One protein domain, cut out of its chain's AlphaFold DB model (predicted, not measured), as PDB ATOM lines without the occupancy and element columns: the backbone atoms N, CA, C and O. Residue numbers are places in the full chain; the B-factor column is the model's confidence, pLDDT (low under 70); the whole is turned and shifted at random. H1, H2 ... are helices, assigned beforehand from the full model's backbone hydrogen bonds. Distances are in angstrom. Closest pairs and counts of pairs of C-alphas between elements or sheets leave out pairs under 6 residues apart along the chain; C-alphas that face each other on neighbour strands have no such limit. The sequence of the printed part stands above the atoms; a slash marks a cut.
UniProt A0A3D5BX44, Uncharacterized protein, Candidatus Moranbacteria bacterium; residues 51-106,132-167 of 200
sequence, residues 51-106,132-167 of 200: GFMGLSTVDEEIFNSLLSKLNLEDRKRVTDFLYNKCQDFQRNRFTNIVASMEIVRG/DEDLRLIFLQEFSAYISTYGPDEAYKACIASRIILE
ATOM      1  N   GLY A  51     159.848 126.877 107.886       35.34
ATOM      2  CA  GLY A  51     158.607 127.089 108.647       35.34
ATOM      3  C   GLY A  51     157.565 127.914 107.884       35.34
ATOM      4  O   GLY A  51     156.367 127.784 108.129       35.34
ATOM      5  N   PHE A  52     158.005 128.689 106.889       39.25
ATOM      6  CA  PHE A  52     157.144 129.426 105.958       39.25
ATOM      7  C   PHE A  52     156.356 128.517 104.998       39.25
ATOM      8  O   PHE A  52     155.369 128.959 104.414       39.25
ATOM      9  N   MET A  53     156.760 127.246 104.871       38.56
ATOM     10  CA  MET A  53     156.068 126.209 104.092       38.56
ATOM     11  C   MET A  53     155.239 125.245 104.961       38.56
ATOM     12  O   MET A  53     154.711 124.265 104.445       38.56
ATOM     13  N   GLY A  54     155.086 125.532 106.260       43.59
ATOM     14  CA  GLY A  54     154.121 124.845 107.119       43.59
ATOM     15  C   GLY A  54     154.440 123.381 107.424       43.59
ATOM     16  O   GLY A  54     153.544 122.558 107.319       43.59
ATOM     17  N   LEU A  55     155.683 123.044 107.782       47.28
ATOM     18  CA  LEU A  55     156.062 121.688 108.209       47.28
ATOM     19  C   LEU A  55     157.109 121.745 109.332       47.28
ATOM     20  O   LEU A  55     158.267 121.367 109.141       47.28
ATOM     21  N   SER A  56     156.723 122.264 110.495       58.06
ATOM     22  CA  SER A  56     157.518 122.114 111.715       58.06
ATOM     23  C   SER A  56     156.854 121.048 112.576       58.06
ATOM     24  O   SER A  56     155.873 121.315 113.263       58.06
ATOM     25  N   THR A  57     157.381 119.823 112.519       61.31
ATOM     26  CA  THR A  57     156.876 118.692 113.316       61.31
ATOM     27  C   THR A  57     156.931 118.992 114.813       61.31
ATOM     28  O   THR A  57     156.060 118.571 115.559       61.31
ATOM     29  N   VAL A  58     157.911 119.793 115.243       67.19
ATOM     30  CA  VAL A  58     158.052 120.239 116.635       67.19
ATOM     31  C   VAL A  58     156.921 121.191 117.036       67.19
ATOM     32  O   VAL A  58     156.357 121.047 118.118       67.19
ATOM     33  N   ASP A  59     156.548 122.138 116.171       71.00
ATOM     34  CA  ASP A  59     155.447 123.067 116.464       71.00
ATOM     35  C   ASP A  59     154.095 122.339 116.476       71.00
ATOM     36  O   ASP A  59     153.248 122.618 117.326       71.00
ATOM     37  N   GLU A  60     153.914 121.351 115.595       71.38
ATOM     38  CA  GLU A  60     152.750 120.459 115.608       71.38
ATOM     39  C   GLU A  60     152.684 119.613 116.885       71.38
ATOM     40  O   GLU A  60     151.621 119.506 117.495       71.38
ATOM     41  N   GLU A  61     153.803 119.045 117.341       73.69
ATOM     42  CA  GLU A  61     153.877 118.299 118.602       73.69
ATOM     43  C   GLU A  61     153.532 119.181 119.811       73.69
ATOM     44  O   GLU A  61     152.723 118.786 120.657       73.69
ATOM     45  N   ILE A  62     154.083 120.400 119.872       79.56
ATOM     46  CA  ILE A  62     153.766 121.386 120.916       79.56
ATOM     47  C   ILE A  62     152.271 121.710 120.892       79.56
ATOM     48  O   ILE A  62     151.608 121.682 121.932       79.56
ATOM     49  N   PHE A  63     151.724 121.988 119.714       84.44
ATOM     50  CA  PHE A  63     150.322 122.338 119.551       84.44
ATOM     51  C   PHE A  63     149.380 121.188 119.919       84.44
ATOM     52  O   PHE A  63     148.417 121.390 120.657       84.44
ATOM     53  N   ASN A  64     149.687 119.963 119.493       82.75
ATOM     54  CA  ASN A  64     148.918 118.772 119.851       82.75
ATOM     55  C   ASN A  64     148.980 118.492 121.359       82.75
ATOM     56  O   ASN A  64     147.966 118.140 121.970       82.75
ATOM     57  N   SER A  65     150.138 118.715 121.987       85.31
ATOM     58  CA  SER A  65     150.267 118.654 123.443       85.31
ATOM     59  C   SER A  65     149.367 119.689 124.126       85.31
ATOM     60  O   SER A  65     148.665 119.349 125.078       85.31
ATOM     61  N   LEU A  66     149.300 120.923 123.622       86.25
ATOM     62  CA  LEU A  66     148.408 121.957 124.158       86.25
ATOM     63  C   LEU A  66     146.928 121.603 123.977       86.25
ATOM     64  O   LEU A  66     146.163 121.687 124.936       86.25
ATOM     65  N   LEU A  67     146.529 121.124 122.795       88.81
ATOM     66  CA  LEU A  67     145.164 120.654 122.542       88.81
ATOM     67  C   LEU A  67     144.756 119.537 123.508       88.81
ATOM     68  O   LEU A  67     143.621 119.524 123.988       88.81
ATOM     69  N   SER A  68     145.675 118.624 123.840       89.50
ATOM     70  CA  SER A  68     145.418 117.538 124.795       89.50
ATOM     71  C   SER A  68     145.138 118.012 126.229       89.50
ATOM     72  O   SER A  68     144.503 117.282 126.990       89.50
ATOM     73  N   LYS A  69     145.557 119.235 126.581       88.62
ATOM     74  CA  LYS A  69     145.311 119.862 127.890       88.62
ATOM     75  C   LYS A  69     143.986 120.624 127.953       88.62
ATOM     76  O   LYS A  69     143.523 120.937 129.046       88.62
ATOM     77  N   LEU A  70     143.366 120.917 126.810       89.50
ATOM     78  CA  LEU A  70     142.015 121.472 126.762       89.50
ATOM     79  C   LEU A  70     140.987 120.412 127.163       89.50
ATOM     80  O   LEU A  70     141.168 119.217 126.891       89.50
ATOM     81  N   ASN A  71     139.874 120.864 127.744       93.44
ATOM     82  CA  ASN A  71     138.705 120.010 127.920       93.44
ATOM     83  C   ASN A  71     138.149 119.569 126.548       93.44
ATOM     84  O   ASN A  71     138.505 120.118 125.501       93.44
ATOM     85  N   LEU A  72     137.295 118.542 126.553       92.94
ATOM     86  CA  LEU A  72     136.808 117.914 125.323       92.94
ATOM     87  C   LEU A  72     136.063 118.900 124.412       92.94
ATOM     88  O   LEU A  72     136.278 118.898 123.202       92.94
ATOM     89  N   GLU A  73     135.222 119.748 125.000       93.56
ATOM     90  CA  GLU A  73     134.412 120.727 124.280       93.56
ATOM     91  C   GLU A  73     135.283 121.794 123.608       93.56
ATOM     92  O   GLU A  73     135.126 122.067 122.420       93.56
ATOM     93  N   ASP A  74     136.259 122.344 124.330       89.44
ATOM     94  CA  ASP A  74     137.159 123.366 123.801       89.44
ATOM     95  C   ASP A  74     138.083 122.807 122.729       89.44
ATOM     96  O   ASP A  74     138.248 123.402 121.662       89.44
ATOM     97  N   ARG A  75     138.626 121.609 122.964       93.19
ATOM     98  CA  ARG A  75     139.420 120.901 121.960       93.19
ATOM     99  C   ARG A  75     138.618 120.693 120.687       93.19
ATOM    100  O   ARG A  75     139.143 120.942 119.602       93.19
ATOM    101  N   LYS A  76     137.364 120.251 120.809       94.00
ATOM    102  CA  LYS A  76     136.479 120.034 119.667       94.00
ATOM    103  C   LYS A  76     136.222 121.340 118.918       94.00
ATOM    104  O   LYS A  76     136.445 121.366 117.718       94.00
ATOM    105  N   ARG A  77     135.864 122.435 119.601       94.25
ATOM    106  CA  ARG A  77     135.623 123.742 118.954       94.25
ATOM    107  C   ARG A  77     136.839 124.251 118.189       94.25
ATOM    108  O   ARG A  77     136.705 124.655 117.037       94.25
ATOM    109  N   VAL A  78     138.020 124.207 118.807       91.81
ATOM    110  CA  VAL A  78     139.266 124.645 118.160       91.81
ATOM    111  C   VAL A  78     139.596 123.753 116.961       91.81
ATOM    112  O   VAL A  78     139.941 124.258 115.896       91.81
ATOM    113  N   THR A  79     139.446 122.435 117.102       92.00
ATOM    114  CA  THR A  79     139.714 121.477 116.018       92.00
ATOM    115  C   THR A  79     138.731 121.667 114.861       92.00
ATOM    116  O   THR A  79     139.157 121.817 113.719       92.00
ATOM    117  N   ASP A  80     137.432 121.752 115.146       93.75
ATOM    118  CA  ASP A  80     136.387 121.969 114.145       93.75
ATOM    119  C   ASP A  80     136.587 123.307 113.424       93.75
ATOM    120  O   ASP A  80     136.457 123.369 112.203       93.75
ATOM    121  N   PHE A  81     136.960 124.371 114.142       94.56
ATOM    122  CA  PHE A  81     137.318 125.647 113.523       94.56
ATOM    123  C   PHE A  81     138.487 125.482 112.548       94.56
ATOM    124  O   PHE A  81     138.391 125.894 111.392       94.56
ATOM    125  N   LEU A  82     139.582 124.854 112.984       90.94
ATOM    126  CA  LEU A  82     140.765 124.701 112.146       90.94
ATOM    127  C   LEU A  82     140.448 123.869 110.903       90.94
ATOM    128  O   LEU A  82     140.687 124.338 109.795       90.94
ATOM    129  N   TYR A  83     139.875 122.675 111.053       89.69
ATOM    130  CA  TYR A  83     139.660 121.759 109.930       89.69
ATOM    131  C   TYR A  83     138.499 122.152 109.010       89.69
ATOM    132  O   TYR A  83     138.566 121.847 107.821       89.69
ATOM    133  N   ASN A  84     137.477 122.858 109.510       90.75
ATOM    134  CA  ASN A  84     136.312 123.221 108.696       90.75
ATOM    135  C   ASN A  84     136.352 124.657 108.152       90.75
ATOM    136  O   ASN A  84     135.704 124.925 107.140       90.75
ATOM    137  N   LYS A  85     137.065 125.596 108.797       89.62
ATOM    138  CA  LYS A  85     137.169 126.993 108.320       89.62
ATOM    139  C   LYS A  85     138.502 127.329 107.670       89.62
ATOM    140  O   LYS A  85     138.538 128.232 106.839       89.62
ATOM    141  N   CYS A  86     139.584 126.644 108.032       82.69
ATOM    142  CA  CYS A  86     140.925 127.031 107.601       82.69
ATOM    143  C   CYS A  86     141.489 126.056 106.561       82.69
ATOM    144  O   CYS A  86     141.449 124.835 106.731       82.69
ATOM    145  N   GLN A  87     142.102 126.601 105.512       82.75
ATOM    146  CA  GLN A  87     142.917 125.832 104.572       82.75
ATOM    147  C   GLN A  87     144.206 125.341 105.242       82.75
ATOM    148  O   GLN A  87     144.648 125.890 106.250       82.75
ATOM    149  N   ASP A  88     144.852 124.338 104.655       73.88
ATOM    150  CA  ASP A  88     146.022 123.665 105.236       73.88
ATOM    151  C   ASP A  88     147.133 124.643 105.636       73.88
ATOM    152  O   ASP A  88     147.601 124.631 106.773       73.88
ATOM    153  N   PHE A  89     147.492 125.581 104.756       69.00
ATOM    154  CA  PHE A  89     148.527 126.572 105.065       69.00
ATOM    155  C   PHE A  89     148.119 127.541 106.190       69.00
ATOM    156  O   PHE A  89     148.978 128.061 106.903       69.00
ATOM    157  N   GLN A  90     146.819 127.801 106.352       79.62
ATOM    158  CA  GLN A  90     146.277 128.671 107.397       79.62
ATOM    159  C   GLN A  90     146.284 127.961 108.746       79.62
ATOM    160  O   GLN A  90     146.672 128.570 109.741       79.62
ATOM    161  N   ARG A  91     145.931 126.668 108.765       84.19
ATOM    162  CA  ARG A  91     146.069 125.813 109.951       84.19
ATOM    163  C   ARG A  91     147.522 125.753 110.397       84.19
ATOM    164  O   ARG A  91     147.808 126.065 111.545       84.19
ATOM    165  N   ASN A  92     148.443 125.480 109.475       73.81
ATOM    166  CA  ASN A  92     149.865 125.372 109.806       73.81
ATOM    167  C   ASN A  92     150.417 126.703 110.329       73.81
ATOM    168  O   ASN A  92     151.195 126.733 111.278       73.81
ATOM    169  N   ARG A  93     149.967 127.831 109.770       75.31
ATOM    170  CA  ARG A  93     150.325 129.150 110.296       75.31
ATOM    171  C   ARG A  93     149.774 129.382 111.702       75.31
ATOM    172  O   ARG A  93     150.522 129.852 112.555       75.31
ATOM    173  N   PHE A  94     148.503 129.064 111.938       83.56
ATOM    174  CA  PHE A  94     147.884 129.176 113.259       83.56
ATOM    175  C   PHE A  94     148.671 128.354 114.287       83.56
ATOM    176  O   PHE A  94     149.084 128.889 115.314       83.56
ATOM    177  N   THR A  95     148.960 127.092 113.963       82.38
ATOM    178  CA  THR A  95     149.774 126.178 114.767       82.38
ATOM    179  C   THR A  95     151.145 126.767 115.085       82.38
ATOM    180  O   THR A  95     151.509 126.841 116.254       82.38
ATOM    181  N   ASN A  96     151.867 127.271 114.081       71.88
ATOM    182  CA  ASN A  96     153.191 127.864 114.277       71.88
ATOM    183  C   ASN A  96     153.140 129.102 115.178       71.88
ATOM    184  O   ASN A  96     153.998 129.277 116.041       71.88
ATOM    185  N   ILE A  97     152.133 129.963 115.002       71.19
ATOM    186  CA  ILE A  97     151.973 131.161 115.829       71.19
ATOM    187  C   ILE A  97     151.706 130.767 117.278       71.19
ATOM    188  O   ILE A  97     152.409 131.259 118.157       71.19
ATOM    189  N   VAL A  98     150.770 129.847 117.522       76.81
ATOM    190  CA  VAL A  98     150.465 129.359 118.875       76.81
ATOM    191  C   VAL A  98     151.680 128.677 119.503       76.81
ATOM    192  O   VAL A  98     152.019 128.982 120.641       76.81
ATOM    193  N   ALA A  99     152.384 127.810 118.777       74.56
ATOM    194  CA  ALA A  99     153.587 127.150 119.282       74.56
ATOM    195  C   ALA A  99     154.698 128.151 119.647       74.56
ATOM    196  O   ALA A  99     155.419 127.938 120.623       74.56
ATOM    197  N   SER A 100     154.788 129.262 118.904       66.25
ATOM    198  CA  SER A 100     155.779 130.320 119.109       66.25
ATOM    199  C   SER A 100     155.439 131.341 120.198       66.25
ATOM    200  O   SER A 100     156.294 132.174 120.498       66.25
ATOM    201  N   MET A 101     154.229 131.323 120.780       67.62
ATOM    202  CA  MET A 101     153.907 132.275 121.848       67.62
ATOM    203  C   MET A 101     154.781 131.997 123.074       67.62
ATOM    204  O   MET A 101     155.053 130.843 123.417       67.62
ATOM    205  N   GLU A 102     155.221 133.068 123.731       58.78
ATOM    206  CA  GLU A 102     156.097 132.970 124.892       58.78
ATOM    207  C   GLU A 102     155.441 132.165 126.019       58.78
ATOM    208  O   GLU A 102     154.294 132.400 126.402       58.78
ATOM    209  N   ILE A 103     156.204 131.234 126.590       56.38
ATOM    210  CA  ILE A 103     155.880 130.664 127.895       56.38
ATOM    211  C   ILE A 103     156.432 131.648 128.919       56.38
ATOM    212  O   ILE A 103     157.645 131.688 129.139       56.38
ATOM    213  N   VAL A 104     155.566 132.448 129.536       52.16
ATOM    214  CA  VAL A 104     155.981 133.308 130.648       52.16
ATOM    215  C   VAL A 104     156.226 132.409 131.856       52.16
ATOM    216  O   VAL A 104     155.300 132.011 132.557       52.16
ATOM    217  N   ARG A 105     157.492 132.038 132.066       45.19
ATOM    218  CA  ARG A 105     157.934 131.322 133.266       45.19
ATOM    219  C   ARG A 105     158.334 132.338 134.326       45.19
ATOM    220  O   ARG A 105     159.240 133.137 134.096       45.19
ATOM    221  N   GLY A 106     157.675 132.276 135.480       45.31
ATOM    222  CA  GLY A 106     157.928 133.167 136.614       45.31
ATOM    223  C   GLY A 106     157.018 134.400 136.685       45.31
ATOM    224  O   GLY A 106     157.170 135.362 135.936       45.31
ATOM    225  N   ASP A 132     153.233 128.901 136.797       57.47
ATOM    226  CA  ASP A 132     153.655 129.122 135.413       57.47
ATOM    227  C   ASP A 132     152.404 129.206 134.521       57.47
ATOM    228  O   ASP A 132     151.712 128.209 134.297       57.47
ATOM    229  N   GLU A 133     152.090 130.397 134.007       62.25
ATOM    230  CA  GLU A 133     150.977 130.592 133.077       62.25
ATOM    231  C   GLU A 133     151.441 130.264 131.650       62.25
ATOM    232  O   GLU A 133     152.137 131.041 130.992       62.25
ATOM    233  N   ASP A 134     151.043 129.093 131.143       72.12
ATOM    234  CA  ASP A 134     151.226 128.758 129.729       72.12
ATOM    235  C   ASP A 134     150.243 129.587 128.887       72.12
ATOM    236  O   ASP A 134     149.099 129.186 128.649       72.12
ATOM    237  N   LEU A 135     150.694 130.763 128.439       69.50
ATOM    238  CA  LEU A 135     149.900 131.704 127.642       69.50
ATOM    239  C   LEU A 135     149.296 131.069 126.386       69.50
ATOM    240  O   LEU A 135     148.257 131.522 125.909       69.50
ATOM    241  N   ARG A 136     149.903 129.997 125.866       78.06
ATOM    242  CA  ARG A 136     149.385 129.257 124.710       78.06
ATOM    243  C   ARG A 136     148.100 128.521 125.062       78.06
ATOM    244  O   ARG A 136     147.160 128.515 124.274       78.06
ATOM    245  N   LEU A 137     148.047 127.920 126.249       82.25
ATOM    246  CA  LEU A 137     146.857 127.225 126.728       82.25
ATOM    247  C   LEU A 137     145.730 128.220 127.020       82.25
ATOM    248  O   LEU A 137     144.604 127.989 126.588       82.25
ATOM    249  N   ILE A 138     146.058 129.341 127.671       78.50
ATOM    250  CA  ILE A 138     145.105 130.431 127.935       78.50
ATOM    251  C   ILE A 138     144.544 130.961 126.613       78.50
ATOM    252  O   ILE A 138     143.332 131.052 126.453       78.50
ATOM    253  N   PHE A 139     145.408 131.232 125.631       81.56
ATOM    254  CA  PHE A 139     144.975 131.672 124.307       81.56
ATOM    255  C   PHE A 139     143.981 130.693 123.674       81.56
ATOM    256  O   PHE A 139     142.947 131.121 123.173       81.56
ATOM    257  N   LEU A 140     144.255 129.385 123.706       85.12
ATOM    258  CA  LEU A 140     143.359 128.390 123.114       85.12
ATOM    259  C   LEU A 140     142.013 128.283 123.848       85.12
ATOM    260  O   LEU A 140     140.990 128.061 123.199       85.12
ATOM    261  N   GLN A 141     141.999 128.462 125.169       83.50
ATOM    262  CA  GLN A 141     140.770 128.496 125.968       83.50
ATOM    263  C   GLN A 141     139.926 129.731 125.635       83.50
ATOM    264  O   GLN A 141     138.747 129.603 125.309       83.50
ATOM    265  N   GLU A 142     140.542 130.912 125.627       79.75
ATOM    266  CA  GLU A 142     139.884 132.171 125.261       79.75
ATOM    267  C   GLU A 142     139.398 132.150 123.807       79.75
ATOM    268  O   GLU A 142     138.299 132.604 123.494       79.75
ATOM    269  N   PHE A 143     140.181 131.557 122.905       84.06
ATOM    270  CA  PHE A 143     139.799 131.392 121.509       84.06
ATOM    271  C   PHE A 143     138.595 130.452 121.349       84.06
ATOM    272  O   PHE A 143     137.667 130.760 120.599       84.06
ATOM    273  N   SER A 144     138.557 129.340 122.090       86.88
ATOM    274  CA  SER A 144     137.384 128.458 122.140       86.88
ATOM    275  C   SER A 144     136.140 129.187 122.659       86.88
ATOM    276  O   SER A 144     135.068 129.093 122.053       86.88
ATOM    277  N   ALA A 145     136.282 129.952 123.746       77.44
ATOM    278  CA  ALA A 145     135.197 130.756 124.302       77.44
ATOM    279  C   ALA A 145     134.686 131.778 123.277       77.44
ATOM    280  O   ALA A 145     133.479 131.882 123.055       77.44
ATOM    281  N   TYR A 146     135.594 132.450 122.566       73.75
ATOM    282  CA  TYR A 146     135.251 133.379 121.493       73.75
ATOM    283  C   TYR A 146     134.450 132.699 120.371       73.75
ATOM    284  O   TYR A 146     133.410 133.220 119.965       73.75
ATOM    285  N   ILE A 147     134.870 131.513 119.909       86.00
ATOM    286  CA  ILE A 147     134.108 130.724 118.923       86.00
ATOM    287  C   ILE A 147     132.719 130.383 119.467       86.00
ATOM    288  O   ILE A 147     131.737 130.465 118.732       86.00
ATOM    289  N   SER A 148     132.614 130.009 120.743       87.81
ATOM    290  CA  SER A 148     131.330 129.664 121.355       87.81
ATOM    291  C   SER A 148     130.376 130.856 121.453       87.81
ATOM    292  O   SER A 148     129.168 130.663 121.353       87.81
ATOM    293  N   THR A 149     130.890 132.068 121.678       83.94
ATOM    294  CA  THR A 149     130.072 133.278 121.835       83.94
ATOM    295  C   THR A 149     129.693 133.910 120.498       83.94
ATOM    296  O   THR A 149     128.542 134.298 120.315       83.94
ATOM    297  N   TYR A 150     130.645 134.024 119.569       78.75
ATOM    298  CA  TYR A 150     130.479 134.800 118.331       78.75
ATOM    299  C   TYR A 150     130.392 133.937 117.070       78.75
ATOM    300  O   TYR A 150     130.013 134.420 116.006       78.75
ATOM    301  N   GLY A 151     130.717 132.651 117.182       88.25
ATOM    302  CA  GLY A 151     130.715 131.714 116.072       88.25
ATOM    303  C   GLY A 151     132.044 131.655 115.305       88.25
ATOM    304  O   GLY A 151     132.915 132.520 115.429       88.25
ATOM    305  N   PRO A 152     132.215 130.609 114.477       89.56
ATOM    306  CA  PRO A 152     133.472 130.333 113.788       89.56
ATOM    307  C   PRO A 152     133.796 131.337 112.669       89.56
ATOM    308  O   PRO A 152     134.965 131.525 112.348       89.56
ATOM    309  N   ASP A 153     132.798 131.996 112.073       89.25
ATOM    310  CA  ASP A 153     133.022 132.985 111.006       89.25
ATOM    311  C   ASP A 153     133.609 134.297 111.539       89.25
ATOM    312  O   ASP A 153     134.554 134.837 110.961       89.25
ATOM    313  N   GLU A 154     133.114 134.779 112.678       79.12
ATOM    314  CA  GLU A 154     133.691 135.952 113.343       79.12
ATOM    315  C   GLU A 154     135.079 135.640 113.911       79.12
ATOM    316  O   GLU A 154     136.001 136.443 113.766       79.12
ATOM    317  N   ALA A 155     135.283 134.430 114.446       78.00
ATOM    318  CA  ALA A 155     136.607 133.968 114.865       78.00
ATOM    319  C   ALA A 155     137.614 133.961 113.701       78.00
ATOM    320  O   ALA A 155     138.764 134.368 113.868       78.00
ATOM    321  N   TYR A 156     137.185 133.561 112.501       83.81
ATOM    322  CA  TYR A 156     138.032 133.562 111.310       83.81
ATOM    323  C   TYR A 156     138.431 134.986 110.888       83.81
ATOM    324  O   TYR A 156     139.616 135.256 110.672       83.81
ATOM    325  N   LYS A 157     137.473 135.925 110.859       73.06
ATOM    326  CA  LYS A 157     137.748 137.349 110.586       73.06
ATOM    327  C   LYS A 157     138.703 137.952 111.618       73.06
ATOM    328  O   LYS A 157     139.648 138.646 111.243       73.06
ATOM    329  N   ALA A 158     138.501 137.653 112.902       67.56
ATOM    330  CA  ALA A 158     139.373 138.111 113.980       67.56
ATOM    331  C   ALA A 158     140.807 137.571 113.825       67.56
ATOM    332  O   ALA A 158     141.775 138.322 113.980       67.56
ATOM    333  N   CYS A 159     140.960 136.298 113.446       71.19
ATOM    334  CA  CYS A 159     142.259 135.688 113.157       71.19
ATOM    335  C   CYS A 159     142.977 136.344 111.968       71.19
ATOM    336  O   CYS A 159     144.197 136.509 112.024       71.19
ATOM    337  N   ILE A 160     142.249 136.741 110.918       69.00
ATOM    338  CA  ILE A 160     142.811 137.489 109.780       69.00
ATOM    339  C   ILE A 160     143.250 138.889 110.209       69.00
ATOM    340  O   ILE A 160     144.393 139.275 109.967       69.00
ATOM    341  N   ALA A 161     142.371 139.636 110.884       58.62
ATOM    342  CA  ALA A 161     142.663 140.993 111.350       58.62
ATOM    343  C   ALA A 161     143.901 141.024 112.263       58.62
ATOM    344  O   ALA A 161     144.731 141.931 112.188       58.62
ATOM    345  N   SER A 162     144.067 139.969 113.059       56.84
ATOM    346  CA  SER A 162     145.184 139.778 113.986       56.84
ATOM    347  C   SER A 162     146.412 139.123 113.345       56.84
ATOM    348  O   SER A 162     147.392 138.849 114.032       56.84
ATOM    349  N   ARG A 163     146.372 138.856 112.031       66.38
ATOM    350  CA  ARG A 163     147.444 138.230 111.232       66.38
ATOM    351  C   ARG A 163     147.881 136.840 111.711       66.38
ATOM    352  O   ARG A 163     148.959 136.359 111.329       66.38
ATOM    353  N   ILE A 164     147.030 136.188 112.502       68.94
ATOM    354  CA  ILE A 164     147.193 134.799 112.931       68.94
ATOM    355  C   ILE A 164     146.972 133.888 111.719       68.94
ATOM    356  O   ILE A 164     147.794 133.031 111.408       68.94
ATOM    357  N   ILE A 165     145.911 134.159 110.962       73.75
ATOM    358  CA  ILE A 165     145.654 133.554 109.655       73.75
ATOM    359  C   ILE A 165     145.969 134.584 108.568       73.75
ATOM    360  O   ILE A 165     145.803 135.786 108.766       73.75
ATOM    361  N   LEU A 166     146.442 134.112 107.415       66.75
ATOM    362  CA  LEU A 166     146.544 134.924 106.204       66.75
ATOM    363  C   LEU A 166     145.476 134.479 105.213       66.75
ATOM    364  O   LEU A 166     145.285 133.281 105.005       66.75
ATOM    365  N   GLU A 167     144.811 135.438 104.575       62.84
ATOM    366  CA  GLU A 167     143.807 135.162 103.537       62.84
ATOM    367  C   GLU A 167     144.412 134.496 102.300       62.84
ATOM    368  O   GLU A 167     143.760 133.693 101.640       62.84
TER     369      GLU A 167
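This is residues 51 to 106 and 132 to 167 of the 200 residues of an uncharacterized protein of Candidatus Moranbacteria bacterium (UniProt A0A3D5BX44). Four helices make a four-sided frame, H1 and H2 on opposite sides, H3 and H4 across its ends; H5 folds back from H4 near H2's end. The printed part has 92 residues with five named helices, H1 to H5 in order, all helix, mostly crossed. It is compact: radius of gyration of the C-alphas 12.5 A, spans 35 by 30 by 22 A.

Start at the hub, H4, residues 135 to 150. H2, residues 72 to 85, touches it with 74 to 78 alone, about perpendicular at 74 degrees; the closest C-alphas, Asp 74 and Ser 144, are 5.4 A apart. H1, residues 57 to 69, touches H4 with 66 to 69 alone, closest C-alphas Leu 66 and Leu 137, 6.1 A. H5, residues 152 to 161, touches H4's residues 143 to 147 alone, closest C-alphas Ile 147 and Ala 155, 5.8 A. H3, residues 88 to 100, touches H1 with 95 to 100 alone, closest C-alphas Ala 99 and Asp 59, 5.3 A. In these five helices every O i to N i+4 pair is within hydrogen-bond range.

Find C-alpha 57 at (156.876, 118.692, 113.316), where H1 begins its 18.6 A. H2 spans 19.3 A, H3 18.2 A, H4 21.8 A; H5, 14.3 A, ends at C-alpha 161 (142.663, 140.993, 111.350).

Residues 107 to 131 are cut out; C-alphas 106 and 132 are 6.0 A apart. The links printed whole are tight. pLDDT is under 70 in 27 residues, among them 51 to 58.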